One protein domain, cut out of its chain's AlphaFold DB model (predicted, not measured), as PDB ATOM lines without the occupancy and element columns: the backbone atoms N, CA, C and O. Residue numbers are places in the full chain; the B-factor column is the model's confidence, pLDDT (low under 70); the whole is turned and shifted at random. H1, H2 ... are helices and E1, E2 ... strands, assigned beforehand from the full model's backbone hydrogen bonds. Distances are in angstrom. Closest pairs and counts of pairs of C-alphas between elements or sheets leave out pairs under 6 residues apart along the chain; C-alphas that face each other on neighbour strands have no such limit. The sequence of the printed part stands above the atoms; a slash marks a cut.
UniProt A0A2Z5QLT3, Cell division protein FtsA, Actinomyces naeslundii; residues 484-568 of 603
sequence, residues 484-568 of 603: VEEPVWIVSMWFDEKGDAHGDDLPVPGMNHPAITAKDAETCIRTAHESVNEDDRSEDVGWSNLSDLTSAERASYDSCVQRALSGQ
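This is residues 484 to 568 of the 603 residues of the protein "Cell division protein FtsA" of Actinomyces naeslundii (UniProt A0A2Z5QLT3). A helical hairpin, H1 and H2, has a small sheet of two parallel strands, E1 and E2, at one end; the loop of residues 496 to 514 reaches beyond the sheet, and residues 531 to 550 fold back along H1. The 85 printed residues include E1, E2, H1 and H2 in that order; the class is mixed, with under half in named elements. The whole is compact, radius of gyration of the C-alphas 13.8 A, but elongated, spanning 47 by 25 by 18 A.

E1, residues 489 to 495, begins at C-alpha (293.827, 264.341, 462.653) and measures 15.9 A; E2, residues 515 to 517, 7.0 A. H1, residues 518 to 530, measures 18.4 A; H2, residues 551 to 568, 26.3 A, ending at C-alpha (303.591, 257.153, 469.616).

E1 and E2 are parallel; N 491 and O 516 are within hydrogen-bond range, 2.9 A. H1 and H2, a hairpin, touch, closest C-alphas Ala 528 and Glu 553, 4.8 A, and run opposite ways at a steep tilt of 41 degrees. The closest C-alphas of E2 and H2, Ile 516 and Leu 565, are 6.8 A apart. Every O i to N i+4 pair is within range in H1, 12 of 14 in H2.

The farthest C-alphas, Lys 498 and Asp 535, are 47.5 A apart. The printed part has no cut; links E1 to E2 and H1 to H2 are long. Residue 568 has pLDDT under 70.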
ATOM      1  N   VAL A 484     290.873 268.551 461.025       92.94
ATOM      2  CA  VAL A 484     290.029 267.340 460.931       92.94
ATOM      3  C   VAL A 484     289.811 266.857 459.492       92.94
ATOM      4  O   VAL A 484     289.182 265.823 459.291       92.94
ATOM      5  N   GLU A 485     290.273 267.608 458.489       90.50
ATOM      6  CA  GLU A 485     290.042 267.308 457.066       90.50
ATOM      7  C   GLU A 485     290.903 266.135 456.571       90.50
ATOM      8  O   GLU A 485     290.630 265.542 455.528       90.50
ATOM      9  N   GLU A 486     291.912 265.761 457.356       90.62
ATOM     10  CA  GLU A 486     292.843 264.678 457.073       90.62
ATOM     11  C   GLU A 486     292.392 263.327 457.673       90.62
ATOM     12  O   GLU A 486     291.790 263.292 458.751       90.62
ATOM     13  N   PRO A 487     292.742 262.179 457.049       90.81
ATOM     14  CA  PRO A 487     292.448 260.845 457.590       90.81
ATOM     15  C   PRO A 487     293.113 260.555 458.940       90.81
ATOM     16  O   PRO A 487     292.694 259.651 459.660       90.81
ATOM     17  N   VAL A 488     294.181 261.285 459.260       93.88
ATOM     18  CA  VAL A 488     294.822 261.321 460.575       93.88
ATOM     19  C   VAL A 488     294.713 262.759 461.043       93.88
ATOM     20  O   VAL A 488     295.207 263.659 460.366       93.88
ATOM     21  N   TRP A 489     294.054 262.983 462.175       94.81
ATOM     22  CA  TRP A 489     293.827 264.341 462.653       94.81
ATOM     23  C   TRP A 489     295.129 264.984 463.103       94.81
ATOM     24  O   TRP A 489     296.018 264.328 463.647       94.81
ATOM     25  N   ILE A 490     295.230 266.288 462.891       94.44
ATOM     26  CA  ILE A 490     296.406 267.055 463.279       94.44
ATOM     27  C   ILE A 490     295.999 267.943 464.441       94.44
ATOM     28  O   ILE A 490     295.195 268.853 464.268       94.44
ATOM     29  N   VAL A 491     296.541 267.685 465.625       94.88
ATOM     30  CA  VAL A 491     296.235 268.443 466.842       94.88
ATOM     31  C   VAL A 491     297.344 269.458 467.079       94.88
ATOM     32  O   VAL A 491     298.500 269.090 467.268       94.88
ATOM     33  N   SER A 492     297.003 270.745 467.069       93.94
ATOM     34  CA  SER A 492     297.950 271.819 467.386       93.94
ATOM     35  C   SER A 492     298.036 272.076 468.885       93.94
ATOM     36  O   SER A 492     299.123 272.283 469.413       93.94
ATOM     37  N   MET A 493     296.891 272.073 469.562       93.38
ATOM     38  CA  MET A 493     296.797 272.169 471.014       93.38
ATOM     39  C   MET A 493     295.433 271.661 471.467       93.38
ATOM     40  O   MET A 493     294.459 271.721 470.715       93.38
ATOM     41  N   TRP A 494     295.329 271.214 472.709       92.75
ATOM     42  CA  TRP A 494     294.055 270.867 473.323       92.75
ATOM     43  C   TRP A 494     293.953 271.403 474.743       92.75
ATOM     44  O   TRP A 494     294.942 271.767 475.373       92.75
ATOM     45  N   PHE A 495     292.725 271.507 475.224       89.25
ATOM     46  CA  PHE A 495     292.383 271.974 476.552       89.25
ATOM     47  C   PHE A 495     291.657 270.859 477.285       89.25
ATOM     48  O   PHE A 495     290.712 270.273 476.745       89.25
ATOM     49  N   ASP A 496     292.089 270.574 478.507       86.19
ATOM     50  CA  ASP A 496     291.387 269.626 479.364       86.19
ATOM     51  C   ASP A 496     290.088 270.220 479.939       86.19
ATOM     52  O   ASP A 496     289.741 271.383 479.712       86.19
ATOM     53  N   GLU A 497     289.360 269.414 480.713       79.94
ATOM     54  CA  GLU A 497     288.111 269.819 481.376       79.94
ATOM     55  C   GLU A 497     288.316 270.966 482.385       79.94
ATOM     56  O   GLU A 497     287.385 271.705 482.696       79.94
ATOM     57  N   LYS A 498     289.541 271.152 482.896       73.50
ATOM     58  CA  LYS A 498     289.911 272.257 483.798       73.50
ATOM     59  C   LYS A 498     290.332 273.505 483.027       73.50
ATOM     60  O   LYS A 498     290.457 274.590 483.608       73.50
ATOM     61  N   GLY A 499     290.484 273.382 481.714       71.94
ATOM     62  CA  GLY A 499     290.901 274.421 480.798       71.94
ATOM     63  C   GLY A 499     292.409 274.634 480.719       71.94
ATOM     64  O   GLY A 499     292.814 275.645 480.136       71.94
ATOM     65  N   ASP A 500     293.210 273.719 481.266       81.81
ATOM     66  CA  ASP A 500     294.663 273.728 481.120       81.81
ATOM     67  C   ASP A 500     295.024 273.349 479.678       81.81
ATOM     68  O   ASP A 500     294.417 272.453 479.090       81.81
ATOM     69  N   ALA A 501     295.963 274.090 479.086       87.06
ATOM     70  CA  ALA A 501     296.371 273.917 477.697       87.06
ATOM     71  C   ALA A 501     297.529 272.918 477.584       87.06
ATOM     72  O   ALA A 501     298.522 273.033 478.301       87.06
ATOM     73  N   HIS A 502     297.423 272.009 476.623       89.75
ATOM     74  CA  HIS A 502     298.374 270.941 476.334       89.75
ATOM     75  C   HIS A 502     298.730 271.002 474.843       89.75
ATOM     76  O   HIS A 502     297.842 271.016 473.991       89.75
ATOM     77  N   GLY A 503     300.018 271.125 474.517       84.94
ATOM     78  CA  GLY A 503     300.481 271.355 473.137       84.94
ATOM     79  C   GLY A 503     300.959 270.087 472.430       84.94
ATOM     80  O   GLY A 503     300.445 269.730 471.377       84.94
ATOM     81  N   ASP A 504     301.919 269.393 473.043       82.75
ATOM     82  CA  ASP A 504     302.597 268.230 472.448       82.75
ATOM     83  C   ASP A 504     302.097 266.889 473.035       82.75
ATOM     84  O   ASP A 504     302.571 265.820 472.652       82.75
ATOM     85  N   ASP A 505     301.141 266.927 473.967       85.06
ATOM     86  CA  ASP A 505     300.658 265.743 474.674       85.06
ATOM     87  C   ASP A 505     299.513 265.084 473.896       85.06
ATOM     88  O   ASP A 505     298.445 265.662 473.732       85.06
ATOM     89  N   LEU A 506     299.710 263.856 473.422       86.56
ATOM     90  CA  LEU A 506     298.666 263.045 472.791       86.56
ATOM     91  C   LEU A 506     298.572 261.673 473.475       86.56
ATOM     92  O   LEU A 506     299.579 261.177 473.986       86.56
ATOM     93  N   PRO A 507     297.387 261.029 473.476       87.62
ATOM     94  CA  PRO A 507     296.141 261.439 472.814       87.62
ATOM     95  C   PRO A 507     295.317 262.452 473.625       87.62
ATOM     96  O   PRO A 507     295.380 262.483 474.853       87.62
ATOM     97  N   VAL A 508     294.477 263.234 472.937       89.88
ATOM     98  CA  VAL A 508     293.453 264.065 473.595       89.88
ATOM     99  C   VAL A 508     292.496 263.147 474.378       89.88
ATOM    100  O   VAL A 508     292.031 262.147 473.820       89.88
ATOM    101  N   PRO A 509     292.160 263.440 475.647       90.50
ATOM    102  CA  PRO A 509     291.254 262.608 476.433       90.50
ATOM    103  C   PRO A 509     289.921 262.345 475.721       90.50
ATOM    104  O   PRO A 509     289.232 263.269 475.291       90.50
ATOM    105  N   GLY A 510     289.556 261.067 475.594       87.56
ATOM    106  CA  GLY A 510     288.328 260.627 474.922       87.56
ATOM    107  C   GLY A 510     288.403 260.559 473.390       87.56
ATOM    108  O   GLY A 510     287.440 260.114 472.766       87.56
ATOM    109  N   MET A 511     289.519 260.964 472.774       92.00
ATOM    110  CA  MET A 511     289.719 260.867 471.328       92.00
ATOM    111  C   MET A 511     290.079 259.432 470.940       92.00
ATOM    112  O   MET A 511     291.098 258.895 471.363       92.00
ATOM    113  N   ASN A 512     289.241 258.821 470.100       90.12
ATOM    114  CA  ASN A 512     289.462 257.468 469.571       90.12
ATOM    115  C   ASN A 512     289.991 257.466 468.128       90.12
ATOM    116  O   ASN A 512     290.243 256.401 467.563       90.12
ATOM    117  N   HIS A 513     290.117 258.641 467.512       91.12
ATOM    118  CA  HIS A 513     290.619 258.793 466.153       91.12
ATOM    119  C   HIS A 513     292.153 258.888 466.158       91.12
ATOM    120  O   HIS A 513     292.702 259.525 467.060       91.12
ATOM    121  N   PRO A 514     292.869 258.290 465.184       93.19
ATOM    122  CA  PRO A 514     294.308 258.490 465.059       93.19
ATOM    123  C   PRO A 514     294.619 259.975 464.858       93.19
ATOM    124  O   PRO A 514     293.993 260.643 464.026       93.19
ATOM    125  N   ALA A 515     295.595 260.470 465.616       94.12
ATOM    126  CA  ALA A 515     296.011 261.860 465.585       94.12
ATOM    127  C   ALA A 515     297.527 261.996 465.756       94.12
ATOM    128  O   ALA A 515     298.156 261.188 466.434       94.12
ATOM    129  N   ILE A 516     298.096 263.038 465.158       94.88
ATOM    130  CA  ILE A 516     299.491 263.459 465.329       94.88
ATOM    131  C   ILE A 516     299.541 264.922 465.770       94.88
ATOM    132  O   ILE A 516     298.563 265.656 465.617       94.88
ATOM    133  N   THR A 517     300.670 265.362 466.325       94.88
ATOM    134  CA  THR A 517     300.829 266.774 466.695       94.88
ATOM    135  C   THR A 517     301.026 267.638 465.445       94.88
ATOM    136  O   THR A 517     301.546 267.170 464.428       94.88
ATOM    137  N   ALA A 518     300.669 268.925 465.504       93.88
ATOM    138  CA  ALA A 518     300.965 269.877 464.428       93.88
ATOM    139  C   ALA A 518     302.469 269.948 464.123       93.88
ATOM    140  O   ALA A 518     302.866 270.073 462.970       93.88
ATOM    141  N   LYS A 519     303.309 269.770 465.144       94.12
ATOM    142  CA  LYS A 519     304.768 269.708 465.023       94.12
ATOM    143  C   LYS A 519     305.255 268.483 464.241       94.12
ATOM    144  O   LYS A 519     306.178 268.594 463.426       94.12
ATOM    145  N   ASP A 520     304.638 267.323 464.462       94.44
ATOM    146  CA  ASP A 520     304.908 266.117 463.672       94.44
ATOM    147  C   ASP A 520     304.455 266.319 462.221       94.44
ATOM    148  O   ASP A 520     305.199 265.996 461.295       94.44
ATOM    149  N   ALA A 521     303.279 266.923 462.017       94.56
ATOM    150  CA  ALA A 521     302.762 267.240 460.687       94.56
ATOM    151  C   ALA A 521     303.688 268.203 459.925       94.56
ATOM    152  O   ALA A 521     304.064 267.910 458.794       94.56
ATOM    153  N   GLU A 522     304.144 269.294 460.549       95.12
ATOM    154  CA  GLU A 522     305.126 270.222 459.961       95.12
ATOM    155  C   GLU A 522     306.446 269.524 459.611       95.12
ATOM    156  O   GLU A 522     307.035 269.767 458.554       95.12
ATOM    157  N   THR A 523     306.906 268.609 460.468       95.44
ATOM    158  CA  THR A 523     308.106 267.809 460.191       95.44
ATOM    159  C   THR A 523     307.901 266.922 458.963       95.44
ATOM    160  O   THR A 523     308.790 266.849 458.112       95.44
ATOM    161  N   CYS A 524     306.729 266.300 458.834       95.38
ATOM    162  CA  CYS A 524     306.384 265.481 457.681       95.38
ATOM    163  C   CYS A 524     306.199 266.294 456.395       95.38
ATOM    164  O   CYS A 524     306.637 265.833 455.343       95.38
ATOM    165  N   ILE A 525     305.629 267.502 456.467       95.06
ATOM    166  CA  ILE A 525     305.537 268.434 455.329       95.06
ATOM    167  C   ILE A 525     306.944 268.782 454.831       95.06
ATOM    168  O   ILE A 525     307.234 268.643 453.646       95.06
ATOM    169  N   ARG A 526     307.870 269.121 455.741       94.69
ATOM    170  CA  ARG A 526     309.268 269.396 455.374       94.69
ATOM    171  C   ARG A 526     309.939 268.195 454.701       94.69
ATOM    172  O   ARG A 526     310.586 268.362 453.672       94.69
ATOM    173  N   THR A 527     309.768 266.986 455.239       94.19
ATOM    174  CA  THR A 527     310.293 265.758 454.611       94.19
ATOM    175  C   THR A 527     309.674 265.502 453.233       94.19
ATOM    176  O   THR A 527     310.352 264.993 452.340       94.19
ATOM    177  N   ALA A 528     308.406 265.861 453.030       93.38
ATOM    178  CA  ALA A 528     307.759 265.762 451.730       93.38
ATOM    179  C   ALA A 528     308.369 266.752 450.719       93.38
ATOM    180  O   ALA A 528     308.776 266.318 449.642       93.38
ATOM    181  N   HIS A 529     308.571 268.021 451.086       93.62
ATOM    182  CA  HIS A 529     309.240 269.010 450.223       93.62
ATOM    183  C   HIS A 529     310.687 268.644 449.870       93.62
ATOM    184  O   HIS A 529     311.170 268.958 448.781       93.62
ATOM    185  N   GLU A 530     311.405 267.991 450.787       92.25
ATOM    186  CA  GLU A 530     312.767 267.494 450.548       92.25
ATOM    187  C   GLU A 530     312.801 266.279 449.607       92.25
ATOM    188  O   GLU A 530     313.856 265.958 449.059       92.25
ATOM    189  N   SER A 531     311.665 265.604 449.399       90.94
ATOM    190  CA  SER A 531     311.572 264.428 448.523       90.94
ATOM    191  C   SER A 531     311.377 264.758 447.039       90.94
ATOM    192  O   SER A 531     311.548 263.874 446.198       90.94
ATOM    193  N   VAL A 532     311.059 266.015 446.714       91.69
ATOM    194  CA  VAL A 532     310.833 266.511 445.348       91.69
ATOM    195  C   VAL A 532     311.804 267.642 444.990       91.69
ATOM    196  O   VAL A 532     312.444 268.241 445.861       91.69
ATOM    197  N   ASN A 533     311.940 267.927 443.693       90.06
ATOM    198  CA  ASN A 533     312.734 269.063 443.225       90.06
ATOM    199  C   ASN A 533     312.056 270.381 443.605       90.06
ATOM    200  O   ASN A 533     310.844 270.434 443.778       90.06
ATOM    201  N   GLU A 534     312.841 271.453 443.695       85.88
ATOM    202  CA  GLU A 534     312.352 272.775 444.100       85.88
ATOM    203  C   GLU A 534     311.227 273.307 443.197       85.88
ATOM    204  O   GLU A 534     310.281 273.890 443.713       85.88
ATOM    205  N   ASP A 535     311.277 273.014 441.893       85.12
ATOM    206  CA  ASP A 535     310.258 273.419 440.911       85.12
ATOM    207  C   ASP A 535     308.917 272.666 441.055       85.12
ATOM    208  O   ASP A 535     307.904 273.112 440.520       85.12
ATOM    209  N   ASP A 536     308.906 271.527 441.759       83.88
ATOM    210  CA  ASP A 536     307.735 270.653 441.931       83.88
ATOM    211  C   ASP A 536     307.107 270.774 443.336       83.88
ATOM    212  O   ASP A 536     306.195 270.015 443.671       83.88
ATOM    213  N   ARG A 537     307.610 271.684 444.183       88.19
ATOM    214  CA  ARG A 537     307.123 271.867 445.558       88.19
ATOM    215  C   ARG A 537     305.793 272.603 445.584       88.19
ATOM    216  O   ARG A 537     305.617 273.602 444.891       88.19
ATOM    217  N   SER A 538     304.885 272.162 446.446       88.44
ATOM    218  CA  SER A 538     303.690 272.943 446.764       88.44
ATOM    219  C   SER A 538     304.050 274.225 447.526       88.44
ATOM    220  O   SER A 538     304.854 274.181 448.462       88.44
ATOM    221  N   GLU A 539     303.414 275.341 447.175       86.75
ATOM    222  CA  GLU A 539     303.525 276.618 447.892       86.75
ATOM    223  C   GLU A 539     302.451 276.731 448.990       86.75
ATOM    224  O   GLU A 539     301.408 276.091 448.906       86.75
ATOM    225  N   ASP A 540     302.718 277.529 450.030       84.44
ATOM    226  CA  ASP A 540     301.770 277.886 451.106       84.44
ATOM    227  C   ASP A 540     301.111 276.715 451.872       84.44
ATOM    228  O   ASP A 540     300.103 276.886 452.562       84.44
ATOM    229  N   VAL A 541     301.720 275.527 451.833       88.88
ATOM    230  CA  VAL A 541     301.265 274.357 452.591       88.88
ATOM    231  C   VAL A 541     301.670 274.454 454.060       88.88
ATOM    232  O   VAL A 541     302.836 274.657 454.405       88.88
ATOM    233  N   GLY A 542     300.700 274.229 454.945       90.88
ATOM    234  CA  GLY A 542     300.905 274.182 456.388       90.88
ATOM    235  C   GLY A 542     300.081 273.079 457.041       90.88
ATOM    236  O   GLY A 542     299.191 272.493 456.434       90.88
ATOM    237  N   TRP A 543     300.337 272.800 458.317       91.75
ATOM    238  CA  TRP A 543     299.595 271.765 459.048       91.75
ATOM    239  C   TRP A 543     298.076 272.046 459.114       91.75
ATOM    240  O   TRP A 543     297.273 271.121 459.236       91.75
ATOM    241  N   SER A 544     297.669 273.317 459.029       89.38
ATOM    242  CA  SER A 544     296.266 273.744 459.044       89.38
ATOM    243  C   SER A 544     295.567 273.589 457.693       89.38
ATOM    244  O   SER A 544     294.343 273.506 457.673       89.38
ATOM    245  N   ASN A 545     296.315 273.541 456.586       89.88
ATOM    246  CA  ASN A 545     295.780 273.324 455.248       89.88
ATOM    247  C   ASN A 545     296.801 272.591 454.360       89.88
ATOM    248  O   ASN A 545     297.831 273.154 453.984       89.88
ATOM    249  N   LEU A 546     296.478 271.345 454.007       91.31
ATOM    250  CA  LEU A 546     297.287 270.485 453.141       91.31
ATOM    251  C   LEU A 546     296.636 270.272 451.763       91.31
ATOM    252  O   LEU A 546     297.028 269.355 451.042       91.31
ATOM    253  N   SER A 547     295.643 271.087 451.383       88.94
ATOM    254  CA  SER A 547     294.934 270.953 450.101       88.94
ATOM    255  C   SER A 547     295.857 271.060 448.891       88.94
ATOM    256  O   SER A 547     295.611 270.420 447.871       88.94
ATOM    257  N   ASP A 548     296.919 271.854 449.024       90.44
ATOM    258  CA  ASP A 548     297.800 272.229 447.917       90.44
ATOM    259  C   ASP A 548     299.019 271.303 447.800       90.44
ATOM    260  O   ASP A 548     299.840 271.461 446.896       90.44
ATOM    261  N   LEU A 549     299.118 270.295 448.676       90.56
ATOM    262  CA  LEU A 549     300.190 269.304 448.663       90.56
ATOM    263  C   LEU A 549     300.153 268.520 447.348       90.56
ATOM    264  O   LEU A 549     299.134 267.917 446.989       90.56
ATOM    265  N   THR A 550     301.268 268.501 446.617       90.00
ATOM    266  CA  THR A 550     301.295 267.822 445.319       90.00
ATOM    267  C   THR A 550     301.143 266.310 445.486       90.00
ATOM    268  O   THR A 550     301.489 265.720 446.514       90.00
ATOM    269  N   SER A 551     300.682 265.622 444.437       88.44
ATOM    270  CA  SER A 551     300.562 264.159 444.463       88.44
ATOM    271  C   SER A 551     301.899 263.444 444.705       88.44
ATOM    272  O   SER A 551     301.907 262.333 445.233       88.44
ATOM    273  N   ALA A 552     303.019 264.063 444.311       85.81
ATOM    274  CA  ALA A 552     304.362 263.527 444.524       85.81
ATOM    275  C   ALA A 552     304.783 263.630 446.000       85.81
ATOM    276  O   ALA A 552     305.299 262.668 446.568       85.81
ATOM    277  N   GLU A 553     304.492 264.763 446.638       91.25
ATOM    278  CA  GLU A 553     304.782 265.008 448.053       91.25
ATOM    279  C   GLU A 553     303.862 264.198 448.977       91.25
ATOM    280  O   GLU A 553     304.305 263.708 450.021       91.25
ATOM    281  N   ARG A 554     302.602 263.976 448.573       93.06
ATOM    282  CA  ARG A 554     301.577 263.307 449.391       93.06
ATOM    283  C   ARG A 554     301.998 261.914 449.855       93.06
ATOM    284  O   ARG A 554     301.821 261.579 451.022       93.06
ATOM    285  N   ALA A 555     302.629 261.129 448.982       91.69
ATOM    286  CA  ALA A 555     303.108 259.791 449.334       91.69
ATOM    287  C   ALA A 555     304.217 259.820 450.406       91.69
ATOM    288  O   ALA A 555     304.243 258.972 451.305       91.69
ATOM    289  N   SER A 556     305.125 260.801 450.329       93.19
ATOM    290  CA  SER A 556     306.196 260.999 451.316       93.19
ATOM    291  C   SER A 556     305.628 261.469 452.658       93.19
ATOM    292  O   SER A 556     305.983 260.918 453.709       93.19
ATOM    293  N   TYR A 557     304.681 262.412 452.618       95.00
ATOM    294  CA  TYR A 557     303.957 262.897 453.790       95.00
ATOM    295  C   TYR A 557     303.221 261.757 454.506       95.00
ATOM    296  O   TYR A 557     303.490 261.500 455.680       95.00
ATOM    297  N   ASP A 558     302.383 260.996 453.797       94.62
ATOM    298  CA  ASP A 558     301.598 259.904 454.386       94.62
ATOM    299  C   ASP A 558     302.504 258.815 454.994       94.62
ATOM    300  O   ASP A 558     302.235 258.302 456.082       94.62
ATOM    301  N   SER A 559     303.636 258.496 454.349       94.12
ATOM    302  CA  SER A 559     304.645 257.580 454.905       94.12
ATOM    303  C   SER A 559     305.256 258.099 456.212       94.12
ATOM    304  O   SER A 559     305.516 257.321 457.137       94.12
ATOM    305  N   CYS A 560     305.514 259.405 456.294       95.38
ATOM    306  CA  CYS A 560     306.022 260.044 457.501       95.38
ATOM    307  C   CYS A 560     304.984 260.029 458.631       95.38
ATOM    308  O   CYS A 560     305.323 259.635 459.749       95.38
ATOM    309  N   VAL A 561     303.719 260.338 458.330       95.19
ATOM    310  CA  VAL A 561     302.611 260.297 459.300       95.19
ATOM    311  C   VAL A 561     302.442 258.895 459.890       95.19
ATOM    312  O   VAL A 561     302.342 258.742 461.106       95.19
ATOM    313  N   GLN A 562     302.489 257.847 459.062       94.75
ATOM    314  CA  GLN A 562     302.402 256.462 459.546       94.75
ATOM    315  C   GLN A 562     303.562 256.091 460.483       94.75
ATOM    316  O   GLN A 562     303.363 255.404 461.488       94.75
ATOM    317  N   ARG A 563     304.776 256.586 460.204       93.31
ATOM    318  CA  ARG A 563     305.925 256.419 461.107       93.31
ATOM    319  C   ARG A 563     305.706 257.142 462.436       93.31
ATOM    320  O   ARG A 563     305.956 256.535 463.477       93.31
ATOM    321  N   ALA A 564     305.202 258.374 462.413       90.50
ATOM    322  CA  ALA A 564     304.899 259.137 463.625       90.50
ATOM    323  C   ALA A 564     303.871 258.413 464.514       90.50
ATOM    324  O   ALA A 564     304.130 258.199 465.699       90.50
ATOM    325  N   LEU A 565     302.775 257.914 463.929       90.00
ATOM    326  CA  LEU A 565     301.761 257.126 464.644       90.00
ATOM    327  C   LEU A 565     302.345 255.857 465.282       90.00
ATOM    328  O   LEU A 565     302.062 255.541 466.439       90.00
ATOM    329  N   SER A 566     303.207 255.137 464.557       86.25
ATOM    330  CA  SER A 566     303.855 253.931 465.088       86.25
ATOM    331  C   SER A 566     304.828 254.226 466.240       86.25
ATOM    332  O   SER A 566     304.962 253.412 467.154       86.25
ATOM    333  N   GLY A 567     305.474 255.398 466.227       76.38
ATOM    334  CA  GLY A 567     306.373 255.853 467.288       76.38
ATOM    335  C   GLY A 567     305.639 256.236 468.575       76.38
ATOM    336  O   GLY A 567     306.131 255.943 469.663       76.38
ATOM    337  N   GLN A 568     304.438 256.814 468.466       67.19
ATOM    338  CA  GLN A 568     303.591 257.153 469.616       67.19
ATOM    339  C   GLN A 568     303.071 255.902 470.348       67.19
ATOM    340  O   GLN A 568     303.044 255.869 471.579       67.19
TER     341      GLN A 568